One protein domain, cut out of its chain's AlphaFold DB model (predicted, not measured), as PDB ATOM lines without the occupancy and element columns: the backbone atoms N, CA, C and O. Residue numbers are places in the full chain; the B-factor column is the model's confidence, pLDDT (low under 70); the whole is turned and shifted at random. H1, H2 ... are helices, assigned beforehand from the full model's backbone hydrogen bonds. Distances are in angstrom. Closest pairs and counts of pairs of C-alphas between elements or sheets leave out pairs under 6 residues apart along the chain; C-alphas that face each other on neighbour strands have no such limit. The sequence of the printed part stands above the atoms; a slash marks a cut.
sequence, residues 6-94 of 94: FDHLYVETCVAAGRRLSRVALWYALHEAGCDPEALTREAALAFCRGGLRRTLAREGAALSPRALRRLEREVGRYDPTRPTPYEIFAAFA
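Overview. This is residues 6 to 94 of the 94 residues of an uncharacterized protein of Deltaproteobacteria bacterium (UniProt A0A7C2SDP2). Three helices, H1, H3 and H5, lie side by side in a triangle, with H5 running against the other two, and a pair of helices at a steep tilt, H2 and H4, packs together on the side away from H6. From the last end of H5 the printed part runs out into a tail, on which residues 85 to 91 with the small helix H6 stick out from this body and make much of the length. The printed part has 89 residues with six named helices, H1 to H6 in order along the chain, and no named strand; the class is all helix. It is compact, with a radius of gyration of the C-alphas of 13.5 A, yet elongated in outline, with spans of 43 by 26 by 21 A.

Along the chain. H1 takes residues 6 to 17 and is 16.1 A long, from C-alpha 6 at (299.233, 178.936, 254.947). H2 is residues 23 to 32, 14.3 A long. H3 is residues 42 to 50, 12.6 A, and after the single residue Gly 51 comes H4, residues 52 to 59, 11.5 A. H5, the longest helix, holds residues 66 to 78 and measures 18.5 A, from C-alpha 66 at (283.750, 183.373, 269.397). H6 is residues 86 to 91, 8.6 A long, and ends with C-alpha 91 at (292.266, 163.026, 241.483).

Arrangement. H1 touches H5, opposite ways at a shallow tilt of 23 degrees; their closest C-alphas, those of Ala 16 and Ala 68, are 5.8 A apart. H3 touches H5 too, opposite ways at a shallow tilt of 7 degrees, with the C-alphas of Leu 46 and Glu 73 closest at 6.1 A. H1 and H3 are close but not clearly touching, the closest C-alphas being those of Leu 9 and Ala 45 at 7.3 A. H2 touches H4, opposite ways at a steep tilt of 50 degrees, where the C-alphas of Ala 29 and Thr 56 are closest at 6.5 A. H2 and H3 are close but not clearly touching and about perpendicular at 82 degrees, with the C-alphas of Leu 30 and Phe 48 closest at 7.0 A. H3 and H4 meet only through their link. H6 touches no helix. In H1, H2, H3, H4, H5 and H6 every O i to N i+4 pair is within hydrogen-bond range.

Size, cuts and confidence. The two C-alphas farthest apart, those of Arg 59 and Phe 93, are 42.9 A apart. The printed part has no cut and ends at residue 94, the chain's last residue. The links H1 to H2 and H3 to H4 are tight, the other three are short, and no link is long. Mean pLDDT of the printed part is 89.3; residue 87 and residues 93 to 94 are under 70.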
ATOM      1  N   PHE A   6     299.687 177.583 255.244       92.94
ATOM      2  CA  PHE A   6     299.233 178.936 254.947       92.94
ATOM      3  C   PHE A   6     298.026 178.968 254.000       92.94
ATOM      4  O   PHE A   6     297.084 179.713 254.251       92.94
ATOM      5  N   ASP A   7     298.023 178.149 252.944       92.31
ATOM      6  CA  ASP A   7     296.907 178.102 251.993       92.31
ATOM      7  C   ASP A   7     295.622 177.657 252.681       92.31
ATOM      8  O   ASP A   7     294.582 178.302 252.538       92.31
ATOM      9  N   HIS A   8     295.725 176.603 253.493       92.50
ATOM     10  CA  HIS A   8     294.616 176.112 254.302       92.50
ATOM     11  C   HIS A   8     294.121 177.175 255.287       92.50
ATOM     12  O   HIS A   8     292.934 177.488 255.319       92.50
ATOM     13  N   LEU A   9     295.033 177.803 256.037       94.06
ATOM     14  CA  LEU A   9     294.697 178.888 256.959       94.06
ATOM     15  C   LEU A   9     293.972 180.036 256.244       94.06
ATOM     16  O   LEU A   9     292.973 180.536 256.756       94.06
ATOM     17  N   TYR A  10     294.442 180.446 255.063       94.94
ATOM     18  CA  TYR A  10     293.810 181.500 254.270       94.94
ATOM     19  C   TYR A  10     292.375 181.140 253.878       94.94
ATOM     20  O   TYR A  10     291.463 181.950 254.085       94.94
ATOM     21  N   VAL A  11     292.170 179.933 253.345       93.88
ATOM     22  CA  VAL A  11     290.847 179.445 252.933       93.88
ATOM     23  C   VAL A  11     289.903 179.400 254.129       93.88
ATOM     24  O   VAL A  11     288.842 180.023 254.088       93.88
ATOM     25  N   GLU A  12     290.310 178.754 255.220       95.56
ATOM     26  CA  GLU A  12     289.484 178.635 256.423       95.56
ATOM     27  C   GLU A  12     289.159 179.999 257.039       95.56
ATOM     28  O   GLU A  12     288.044 180.226 257.509       95.56
ATOM     29  N   THR A  13     290.093 180.951 256.986       94.00
ATOM     30  CA  THR A  13     289.846 182.311 257.480       94.00
ATOM     31  C   THR A  13     288.812 183.038 256.616       94.00
ATOM     32  O   THR A  13     287.927 183.698 257.160       94.00
ATOM     33  N   CYS A  14     288.869 182.896 255.286       94.88
ATOM     34  CA  CYS A  14     287.860 183.468 254.386       94.88
ATOM     35  C   CYS A  14     286.475 182.850 254.625       94.88
ATOM     36  O   CYS A  14     285.477 183.569 254.696       94.88
ATOM     37  N   VAL A  15     286.415 181.525 254.806       93.94
ATOM     38  CA  VAL A  15     285.174 180.803 255.128       93.94
ATOM     39  C   VAL A  15     284.608 181.276 256.464       93.94
ATOM     40  O   VAL A  15     283.428 181.615 256.546       93.94
ATOM     41  N   ALA A  16     285.440 181.360 257.503       93.75
ATOM     42  CA  ALA A  16     285.019 181.818 258.822       93.75
ATOM     43  C   ALA A  16     284.527 183.275 258.800       93.75
ATOM     44  O   ALA A  16     283.559 183.600 259.488       93.75
ATOM     45  N   ALA A  17     285.175 184.140 258.013       92.06
ATOM     46  CA  ALA A  17     284.799 185.543 257.857       92.06
ATOM     47  C   ALA A  17     283.571 185.748 256.951       92.06
ATOM     48  O   ALA A  17     283.021 186.848 256.922       92.06
ATOM     49  N   GLY A  18     283.153 184.726 256.192       92.94
ATOM     50  CA  GLY A  18     282.059 184.820 255.221       92.94
ATOM     51  C   GLY A  18     282.371 185.722 254.022       92.94
ATOM     52  O   GLY A  18     281.460 186.149 253.319       92.94
ATOM     53  N   ARG A  19     283.647 186.049 253.794       92.88
ATOM     54  CA  ARG A  19     284.099 186.922 252.706       92.88
ATOM     55  C   ARG A  19     285.540 186.626 252.331       92.88
ATOM     56  O   ARG A  19     286.319 186.107 253.127       92.88
ATOM     57  N   ARG A  20     285.919 187.035 251.122       93.56
ATOM     58  CA  ARG A  20     287.316 186.998 250.693       93.56
ATOM     59  C   ARG A  20     288.111 188.074 251.432       93.56
ATOM     60  O   ARG A  20     287.710 189.237 251.447       93.56
ATOM     61  N   LEU A  21     289.227 187.664 252.025       92.94
ATOM     62  CA  LEU A  21     290.208 188.550 252.649       92.94
ATOM     63  C   LEU A  21     291.416 188.729 251.728       92.94
ATOM     64  O   LEU A  21     291.679 187.887 250.855       92.94
ATOM     65  N   SER A  22     292.183 189.798 251.948       93.94
ATOM     66  CA  SER A  22     293.476 189.961 251.290       93.94
ATOM     67  C   SER A  22     294.461 188.881 251.748       93.94
ATOM     68  O   SER A  22     294.873 188.815 252.907       93.94
ATOM     69  N   ARG A  23     294.872 188.021 250.808       94.56
ATOM     70  CA  ARG A  23     295.891 186.987 251.046       94.56
ATOM     71  C   ARG A  23     297.227 187.606 251.455       94.56
ATOM     72  O   ARG A  23     297.892 187.084 252.340       94.56
ATOM     73  N   VAL A  24     297.586 188.724 250.827       93.81
ATOM     74  CA  VAL A  24     298.819 189.470 251.110       93.81
ATOM     75  C   VAL A  24     298.774 190.076 252.513       93.81
ATOM     76  O   VAL A  24     299.746 189.963 253.251       93.81
ATOM     77  N   ALA A  25     297.636 190.639 252.930       92.56
ATOM     78  CA  ALA A  25     297.493 191.171 254.287       92.56
ATOM     79  C   ALA A  25     297.641 190.069 255.347       92.56
ATOM     80  O   ALA A  25     298.334 190.259 256.345       92.56
ATOM     81  N   LEU A  26     297.047 188.894 255.107       93.56
ATOM     82  CA  LEU A  26     297.187 187.744 256.002       93.56
ATOM     83  C   LEU A  26     298.632 187.224 256.054       93.56
ATOM     84  O   LEU A  26     299.114 186.857 257.124       93.56
ATOM     85  N   TRP A  27     299.323 187.221 254.912       94.62
ATOM     86  CA  TRP A  27     300.736 186.853 254.817       94.62
ATOM     87  C   TRP A  27     301.615 187.773 255.671       94.62
ATOM     88  O   TRP A  27     302.377 187.298 256.512       94.62
ATOM     89  N   TYR A  28     301.469 189.091 255.514       93.94
ATOM     90  CA  TYR A  28     302.212 190.058 256.323       93.94
ATOM     91  C   TYR A  28     301.864 189.965 257.805       93.94
ATOM     92  O   TYR A  28     302.761 190.025 258.638       93.94
ATOM     93  N   ALA A  29     300.597 189.743 258.151       93.69
ATOM     94  CA  ALA A  29     300.193 189.604 259.544       93.69
ATOM     95  C   ALA A  29     300.841 188.398 260.245       93.69
ATOM     96  O   ALA A  29     301.134 188.469 261.439       93.69
ATOM     97  N   LEU A  30     301.079 187.294 259.527       93.75
ATOM     98  CA  LEU A  30     301.833 186.157 260.058       93.75
ATOM     99  C   LEU A  30     303.296 186.520 260.309       93.75
ATOM    100  O   LEU A  30     303.807 186.212 261.385       93.75
ATOM    101  N   HIS A  31     303.939 187.222 259.372       93.44
ATOM    102  CA  HIS A  31     305.301 187.721 259.572       93.44
ATOM    103  C   HIS A  31     305.395 188.703 260.745       93.44
ATOM    104  O   HIS A  31     306.284 188.565 261.580       93.44
ATOM    105  N   GLU A  32     304.450 189.642 260.874       92.06
ATOM    106  CA  GLU A  32     304.350 190.553 262.026       92.06
ATOM    107  C   GLU A  32     304.155 189.793 263.351       92.06
ATOM    108  O   GLU A  32     304.557 190.267 264.411       92.06
ATOM    109  N   ALA A  33     303.555 188.601 263.300       89.75
ATOM    110  CA  ALA A  33     303.402 187.702 264.440       89.75
ATOM    111  C   ALA A  33     304.615 186.773 264.665       89.75
ATOM    112  O   ALA A  33     304.533 185.870 265.497       89.75
ATOM    113  N   GLY A  34     305.718 186.963 263.934       91.19
ATOM    114  CA  GLY A  34     306.938 186.158 264.047       91.19
ATOM    115  C   GLY A  34     306.832 184.760 263.431       91.19
ATOM    116  O   GLY A  34     307.650 183.894 263.730       91.19
ATOM    117  N   CYS A  35     305.819 184.515 262.599       92.38
ATOM    118  CA  CYS A  35     305.629 183.249 261.900       92.38
ATOM    119  C   CYS A  35     306.155 183.350 260.465       92.38
ATOM    120  O   CYS A  35     306.012 184.385 259.814       92.38
ATOM    121  N   ASP A  36     306.697 182.253 259.944       91.62
ATOM    122  CA  ASP A  36     306.994 182.114 258.520       91.62
ATOM    123  C   ASP A  36     305.812 181.425 257.808       91.62
ATOM    124  O   ASP A  36     305.506 180.272 258.127       91.62
ATOM    125  N   PRO A  37     305.113 182.091 256.867       90.50
ATOM    126  CA  PRO A  37     304.040 181.481 256.085       90.50
ATOM    127  C   PRO A  37     304.500 180.304 255.210       90.50
ATOM    128  O   PRO A  37     303.688 179.423 254.911       90.50
ATOM    129  N   GLU A  38     305.771 180.257 254.796       89.88
ATOM    130  CA  GLU A  38     306.298 179.164 253.969       89.88
ATOM    131  C   GLU A  38     306.558 177.899 254.786       89.88
ATOM    132  O   GLU A  38     306.202 176.800 254.351       89.88
ATOM    133  N   ALA A  39     307.093 178.061 255.995       90.25
ATOM    134  CA  ALA A  39     307.370 176.988 256.946       90.25
ATOM    135  C   ALA A  39     306.339 176.912 258.092       90.25
ATOM    136  O   ALA A  39     306.657 176.492 259.208       90.25
ATOM    137  N   LEU A  40     305.088 177.317 257.839       91.94
ATOM    138  CA  LEU A  40     304.096 177.495 258.899       91.94
ATOM    139  C   LEU A  40     303.804 176.183 259.651       91.94
ATOM    140  O   LEU A  40     303.301 175.196 259.091       91.94
ATOM    141  N   THR A  41     304.080 176.180 260.956       92.00
ATOM    142  CA  THR A  41     303.783 175.047 261.840       92.00
ATOM    143  C   THR A  41     302.316 175.041 262.278       92.00
ATOM    144  O   THR A  41     301.605 176.042 262.163       92.00
ATOM    145  N   ARG A  42     301.833 173.898 262.778       92.94
ATOM    146  CA  ARG A  42     300.471 173.787 263.322       92.94
ATOM    147  C   ARG A  42     300.313 174.692 264.542       92.94
ATOM    148  O   ARG A  42     299.323 175.406 264.662       92.94
ATOM    149  N   GLU A  43     301.301 174.675 265.425       93.25
ATOM    150  CA  GLU A  43     301.337 175.449 266.661       93.25
ATOM    151  C   GLU A  43     301.346 176.951 266.357       93.25
ATOM    152  O   GLU A  43     300.553 177.691 266.938       93.25
ATOM    153  N   ALA A  44     302.165 177.385 265.391       93.81
ATOM    154  CA  ALA A  44     302.217 178.773 264.938       93.81
ATOM    155  C   ALA A  44     300.881 179.231 264.336       93.81
ATOM    156  O   ALA A  44     300.373 180.293 264.692       93.81
ATOM    157  N   ALA A  45     300.258 178.407 263.484       94.06
ATOM    158  CA  ALA A  45     298.953 178.722 262.905       94.06
ATOM    159  C   ALA A  45     297.860 178.872 263.981       94.06
ATOM    160  O   ALA A  45     297.073 179.817 263.947       94.06
ATOM    161  N   LEU A  46     297.834 177.980 264.979       94.81
ATOM    162  CA  LEU A  46     296.883 178.058 266.093       94.81
ATOM    163  C   LEU A  46     297.133 179.276 266.991       94.81
ATOM    164  O   LEU A  46     296.182 179.949 267.395       94.81
ATOM    165  N   ALA A  47     298.397 179.584 267.291       93.56
ATOM    166  CA  ALA A  47     298.768 180.777 268.048       93.56
ATOM    167  C   ALA A  47     298.342 182.057 267.311       93.56
ATOM    168  O   ALA A  47     297.768 182.967 267.917       93.56
ATOM    169  N   PHE A  48     298.532 182.096 265.990       94.88
ATOM    170  CA  PHE A  48     298.076 183.197 265.153       94.88
ATOM    171  C   PHE A  48     296.552 183.365 265.205       94.88
ATOM    172  O   PHE A  48     296.084 184.482 265.430       94.88
ATOM    173  N   CYS A  49     295.771 182.283 265.092       93.50
ATOM    174  CA  CYS A  49     294.310 182.340 265.221       93.50
ATOM    175  C   CYS A  49     293.862 182.955 266.557       93.50
ATOM    176  O   CYS A  49     292.966 183.798 266.578       93.50
ATOM    177  N   ARG A  50     294.510 182.580 267.667       89.69
ATOM    178  CA  ARG A  50     294.149 183.046 269.018       89.69
ATOM    179  C   ARG A  50     294.506 184.509 269.286       89.69
ATOM    180  O   ARG A  50     293.845 185.147 270.101       89.69
ATOM    181  N   GLY A  51     295.539 185.035 268.626       86.56
ATOM    182  CA  GLY A  51     296.062 186.380 268.886       86.56
ATOM    183  C   GLY A  51     296.105 187.286 267.656       86.56
ATOM    184  O   GLY A  51     295.392 188.290 267.583       86.56
ATOM    185  N   GLY A  52     296.968 186.955 266.691       85.31
ATOM    186  CA  GLY A  52     297.277 187.804 265.532       85.31
ATOM    187  C   GLY A  52     296.098 188.031 264.581       85.31
ATOM    188  O   GLY A  52     295.938 189.122 264.024       85.31
ATOM    189  N   LEU A  53     295.217 187.042 264.452       90.06
ATOM    190  CA  LEU A  53     294.133 187.064 263.479       90.06
ATOM    191  C   LEU A  53     293.116 188.182 263.741       90.06
ATOM    192  O   LEU A  53     292.666 188.838 262.803       90.06
ATOM    193  N   ARG A  54     292.785 188.458 265.009       90.12
ATOM    194  CA  ARG A  54     291.779 189.473 265.366       90.12
ATOM    195  C   ARG A  54     292.152 190.867 264.852       90.12
ATOM    196  O   ARG A  54     291.280 191.584 264.370       90.12
ATOM    197  N   ARG A  55     293.435 191.242 264.932       88.94
ATOM    198  CA  ARG A  55     293.932 192.537 264.431       88.94
ATOM    199  C   ARG A  55     293.839 192.623 262.910       88.94
ATOM    200  O   ARG A  55     293.406 193.642 262.385       88.94
ATOM    201  N   THR A  56     294.190 191.539 262.225       89.88
ATOM    202  CA  THR A  56     294.118 191.441 260.759       89.88
ATOM    203  C   THR A  56     292.685 191.593 260.264       89.88
ATOM    204  O   THR A  56     292.416 192.396 259.380       89.88
ATOM    205  N   LEU A  57     291.747 190.882 260.892       91.62
ATOM    206  CA  LEU A  57     290.331 190.973 260.550       91.62
ATOM    207  C   LEU A  57     289.785 192.384 260.765       91.62
ATOM    208  O   LEU A  57     289.114 192.906 259.883       91.62
ATOM    209  N   ALA A  58     290.123 193.025 261.888       91.00
ATOM    210  CA  ALA A  58     289.683 194.388 262.167       91.00
ATOM    211  C   ALA A  58     290.167 195.389 261.101       91.00
ATOM    212  O   ALA A  58     289.386 196.236 260.673       91.00
ATOM    213  N   ARG A  59     291.417 195.261 260.626       90.31
ATOM    214  CA  ARG A  59     291.963 196.083 259.526       90.31
ATOM    215  C   ARG A  59     291.204 195.876 258.209       90.31
ATOM    216  O   ARG A  59     291.000 196.830 257.471       90.31
ATOM    217  N   GLU A  60     290.740 194.656 257.945       90.25
ATOM    218  CA  GLU A  60     289.959 194.295 256.750       90.25
ATOM    219  C   GLU A  60     288.443 194.572 256.905       90.25
ATOM    220  O   GLU A  60     287.640 194.204 256.040       90.25
ATOM    221  N   GLY A  61     288.018 195.193 258.014       90.50
ATOM    222  CA  GLY A  61     286.606 195.460 258.303       90.50
ATOM    223  C   GLY A  61     285.789 194.188 258.555       90.50
ATOM    224  O   GLY A  61     284.608 194.124 258.215       90.50
ATOM    225  N   ALA A  62     286.425 193.153 259.101       91.62
ATOM    226  CA  ALA A  62     285.819 191.877 259.448       91.62
ATOM    227  C   ALA A  62     285.951 191.593 260.952       91.62
ATOM    228  O   ALA A  62     286.840 192.089 261.645       91.62
ATOM    229  N   ALA A  63     285.074 190.738 261.464       92.31
ATOM    230  CA  ALA A  63     285.162 190.221 262.820       92.31
ATOM    231  C   ALA A  63     284.648 188.783 262.850       92.31
ATOM    232  O   ALA A  63     283.723 188.428 262.121       92.31
ATOM    233  N   LEU A  64     285.234 187.957 263.715       92.25
ATOM    234  CA  LEU A  64     284.749 186.604 263.963       92.25
ATOM    235  C   LEU A  64     284.014 186.556 265.294       92.25
ATOM    236  O   LEU A  64     284.502 187.050 266.310       92.25
ATOM    237  N   SER A  65     282.861 185.890 265.301       92.81
ATOM    238  CA  SER A  65     282.223 185.505 266.556       92.81
ATOM    239  C   SER A  65     283.101 184.484 267.300       92.81
ATOM    240  O   SER A  65     283.817 183.706 266.662       92.81
ATOM    241  N   PRO A  66     283.008 184.384 268.639       91.81
ATOM    242  CA  PRO A  66     283.750 183.373 269.397       91.81
ATOM    243  C   PRO A  66     283.486 181.937 268.920       91.81
ATOM    244  O   PRO A  66     284.362 181.076 268.982       91.81
ATOM    245  N   ARG A  67     282.275 181.662 268.413       94.38
ATOM    246  CA  ARG A  67     281.919 180.360 267.834       94.38
ATOM    247  C   ARG A  67     282.640 180.111 266.509       94.38
ATOM    248  O   ARG A  67     283.141 179.006 266.313       94.38
ATOM    249  N   ALA A  68     282.701 181.113 265.633       93.31
ATOM    250  CA  ALA A  68     283.421 181.021 264.365       93.31
ATOM    251  C   ALA A  68     284.929 180.851 264.593       93.31
ATOM    252  O   ALA A  68     285.540 179.992 263.967       93.31
ATOM    253  N   LEU A  69     285.502 181.574 265.562       93.81
ATOM    254  CA  LEU A  69     286.913 181.437 265.924       93.81
ATOM    255  C   LEU A  69     287.251 180.027 266.436       93.81
ATOM    256  O   LEU A  69     288.195 179.407 265.958       93.81
ATOM    257  N   ARG A  70     286.437 179.467 267.341       94.19
ATOM    258  CA  ARG A  70     286.625 178.084 267.821       94.19
ATOM    259  C   ARG A  70     286.517 177.046 266.704       94.19
ATOM    260  O   ARG A  70     287.206 176.028 266.745       94.19
ATOM    261  N   ARG A  71     285.634 177.275 265.726       94.69
ATOM    262  CA  ARG A  71     285.531 176.421 264.537       94.69
ATOM    263  C   ARG A  71     286.796 176.535 263.686       94.69
ATOM    264  O   ARG A  71     287.367 175.507 263.354       94.69
ATOM    265  N   LEU A  72     287.258 177.753 263.414       94.56
ATOM    266  CA  LEU A  72     288.486 178.009 262.665       94.56
ATOM    267  C   LEU A  72     289.701 177.323 263.306       94.56
ATOM    268  O   LEU A  72     290.427 176.609 262.626       94.56
ATOM    269  N   GLU A  73     289.892 177.464 264.622       95.12
ATOM    270  CA  GLU A  73     290.975 176.777 265.343       95.12
ATOM    271  C   GLU A  73     290.912 175.254 265.178       95.12
ATOM    272  O   GLU A  73     291.941 174.597 265.033       95.12
ATOM    273  N   ARG A  74     289.705 174.677 265.178       94.69
ATOM    274  CA  ARG A  74     289.516 173.238 264.988       94.69
ATOM    275  C   ARG A  74     289.896 172.797 263.576       94.69
ATOM    276  O   ARG A  74     290.596 171.795 263.450       94.69
ATOM    277  N   GLU A  75     289.454 173.515 262.547       93.62
ATOM    278  CA  GLU A  75     289.745 173.158 261.151       93.62
ATOM    279  C   GLU A  75     291.227 173.366 260.812       93.62
ATOM    280  O   GLU A  75     291.861 172.489 260.228       93.62
ATOM    281  N   VAL A  76     291.830 174.467 261.272       93.25
ATOM    282  CA  VAL A  76     293.277 174.708 261.140       93.25
ATOM    283  C   VAL A  76     294.079 173.654 261.906       93.25
ATOM    284  O   VAL A  76     295.072 173.136 261.403       93.25
ATOM    285  N   GLY A  77     293.642 173.298 263.116       92.38
ATOM    286  CA  GLY A  77     294.342 172.342 263.972       92.38
ATOM    287  C   GLY A  77     294.272 170.887 263.506       92.38
ATOM    288  O   GLY A  77     295.109 170.092 263.938       92.38
ATOM    289  N   ARG A  78     293.288 170.533 262.666       91.06
ATOM    290  CA  ARG A  78     293.112 169.194 262.076       91.06
ATOM    291  C   ARG A  78     293.861 169.005 260.763       91.06
ATOM    292  O   ARG A  78     294.076 167.864 260.365       91.06
ATOM    293  N   TYR A  79     294.232 170.093 260.098       88.81
ATOM    294  CA  TYR A  79     294.894 170.019 258.808       88.81
ATOM    295  C   TYR A  79     296.320 169.482 258.930       88.81
ATOM    296  O   TYR A  79     297.177 170.049 259.618       88.81
ATOM    297  N   ASP A  80     296.568 168.393 258.212       85.38
ATOM    298  CA  ASP A  80     297.872 167.766 258.084       85.38
ATOM    299  C   ASP A  80     298.303 167.800 256.609       85.38
ATOM    300  O   ASP A  80     297.776 167.026 255.808       85.38
ATOM    301  N   PRO A  81     299.262 168.665 256.228       83.44
ATOM    302  CA  PRO A  81     299.716 168.769 254.845       83.44
ATOM    303  C   PRO A  81     300.449 167.510 254.354       83.44
ATOM    304  O   PRO A  81     300.667 167.368 253.153       83.44
ATOM    305  N   THR A  82     300.846 166.590 255.240       82.88
ATOM    306  CA  THR A  82     301.500 165.333 254.836       82.88
ATOM    307  C   THR A  82     300.498 164.289 254.348       82.88
ATOM    308  O   THR A  82     300.869 163.378 253.608       82.88
ATOM    309  N   ARG A  83     299.214 164.437 254.695       79.75
ATOM    310  CA  ARG A  83     298.162 163.499 254.307       79.75
ATOM    311  C   ARG A  83     297.373 164.040 253.116       79.75
ATOM    312  O   ARG A  83     296.934 165.186 253.157       79.75
ATOM    313  N   PRO A  84     297.182 163.244 252.052       74.06
ATOM    314  CA  PRO A  84     296.306 163.635 250.959       74.06
ATOM    315  C   PRO A  84     294.863 163.748 251.447       74.06
ATOM    316  O   PRO A  84     294.370 162.904 252.197       74.06
ATOM    317  N   THR A  85     294.181 164.797 251.008       71.94
ATOM    318  CA  THR A  85     292.733 164.926 251.169       71.94
ATOM    319  C   THR A  85     292.016 163.884 250.301       71.94
ATOM    320  O   THR A  85     292.552 163.494 249.262       71.94
ATOM    321  N   PRO A  86     290.790 163.445 250.651       73.69
ATOM    322  CA  PRO A  86     290.031 162.507 249.819       73.69
ATOM    323  C   PRO A  86     289.906 162.950 248.356       73.69
ATOM    324  O   PRO A  86     290.051 162.131 247.459       73.69
ATOM    325  N   TYR A  87     289.715 164.249 248.108       67.69
ATOM    326  CA  TYR A  87     289.656 164.805 246.755       67.69
ATOM    327  C   TYR A  87     290.958 164.591 245.971       67.69
ATOM    328  O   TYR A  87     290.925 164.176 244.819       67.69
ATOM    329  N   GLU A  88     292.111 164.817 246.603       71.31
ATOM    330  CA  GLU A  88     293.413 164.559 245.979       71.31
ATOM    331  C   GLU A  88     293.677 163.066 245.774       71.31
ATOM    332  O   GLU A  88     294.322 162.703 244.797       71.31
ATOM    333  N   ILE A  89     293.176 162.206 246.671       74.44
ATOM    334  CA  ILE A  89     293.226 160.751 246.482       74.44
ATOM    335  C   ILE A  89     292.471 160.396 245.200       74.44
ATOM    336  O   ILE A  89     293.046 159.761 244.327       74.44
ATOM    337  N   PHE A  90     291.226 160.855 245.042       74.94
ATOM    338  CA  PHE A  90     290.434 160.586 243.837       74.94
ATOM    339  C   PHE A  90     291.052 161.177 242.564       74.94
ATOM    340  O   PHE A  90     291.066 160.503 241.539       74.94
ATOM    341  N   ALA A  91     291.607 162.391 242.624       72.44
ATOM    342  CA  ALA A  91     292.266 163.026 241.483       72.44
ATOM    343  C   ALA A  91     293.556 162.311 241.040       72.44
ATOM    344  O   ALA A  91     293.966 162.471 239.900       72.44
ATOM    345  N   ALA A  92     294.201 161.534 241.918       70.44
ATOM    346  CA  ALA A  92     295.369 160.724 241.565       70.44
ATOM    347  C   ALA A  92     295.007 159.406 240.849       70.44
ATOM    348  O   ALA A  92     295.890 158.757 240.294       70.44
ATOM    349  N   PHE A  93     293.732 159.003 240.884       67.50
ATOM    350  CA  PHE A  93     293.212 157.811 240.203       67.50
ATOM    351  C   PHE A  93     292.444 158.134 238.909       67.50
ATOM    352  O   PHE A  93     291.928 157.209 238.279       67.50
ATOM    353  N   ALA A  94     292.341 159.413 238.543       54.06
ATOM    354  CA  ALA A  94     291.691 159.909 237.329       54.06
ATOM    355  C   ALA A  94     292.740 160.319 236.288       54.06
ATOM    356  O   ALA A  94     292.474 160.094 235.087       54.06
TER     357      ALA A  94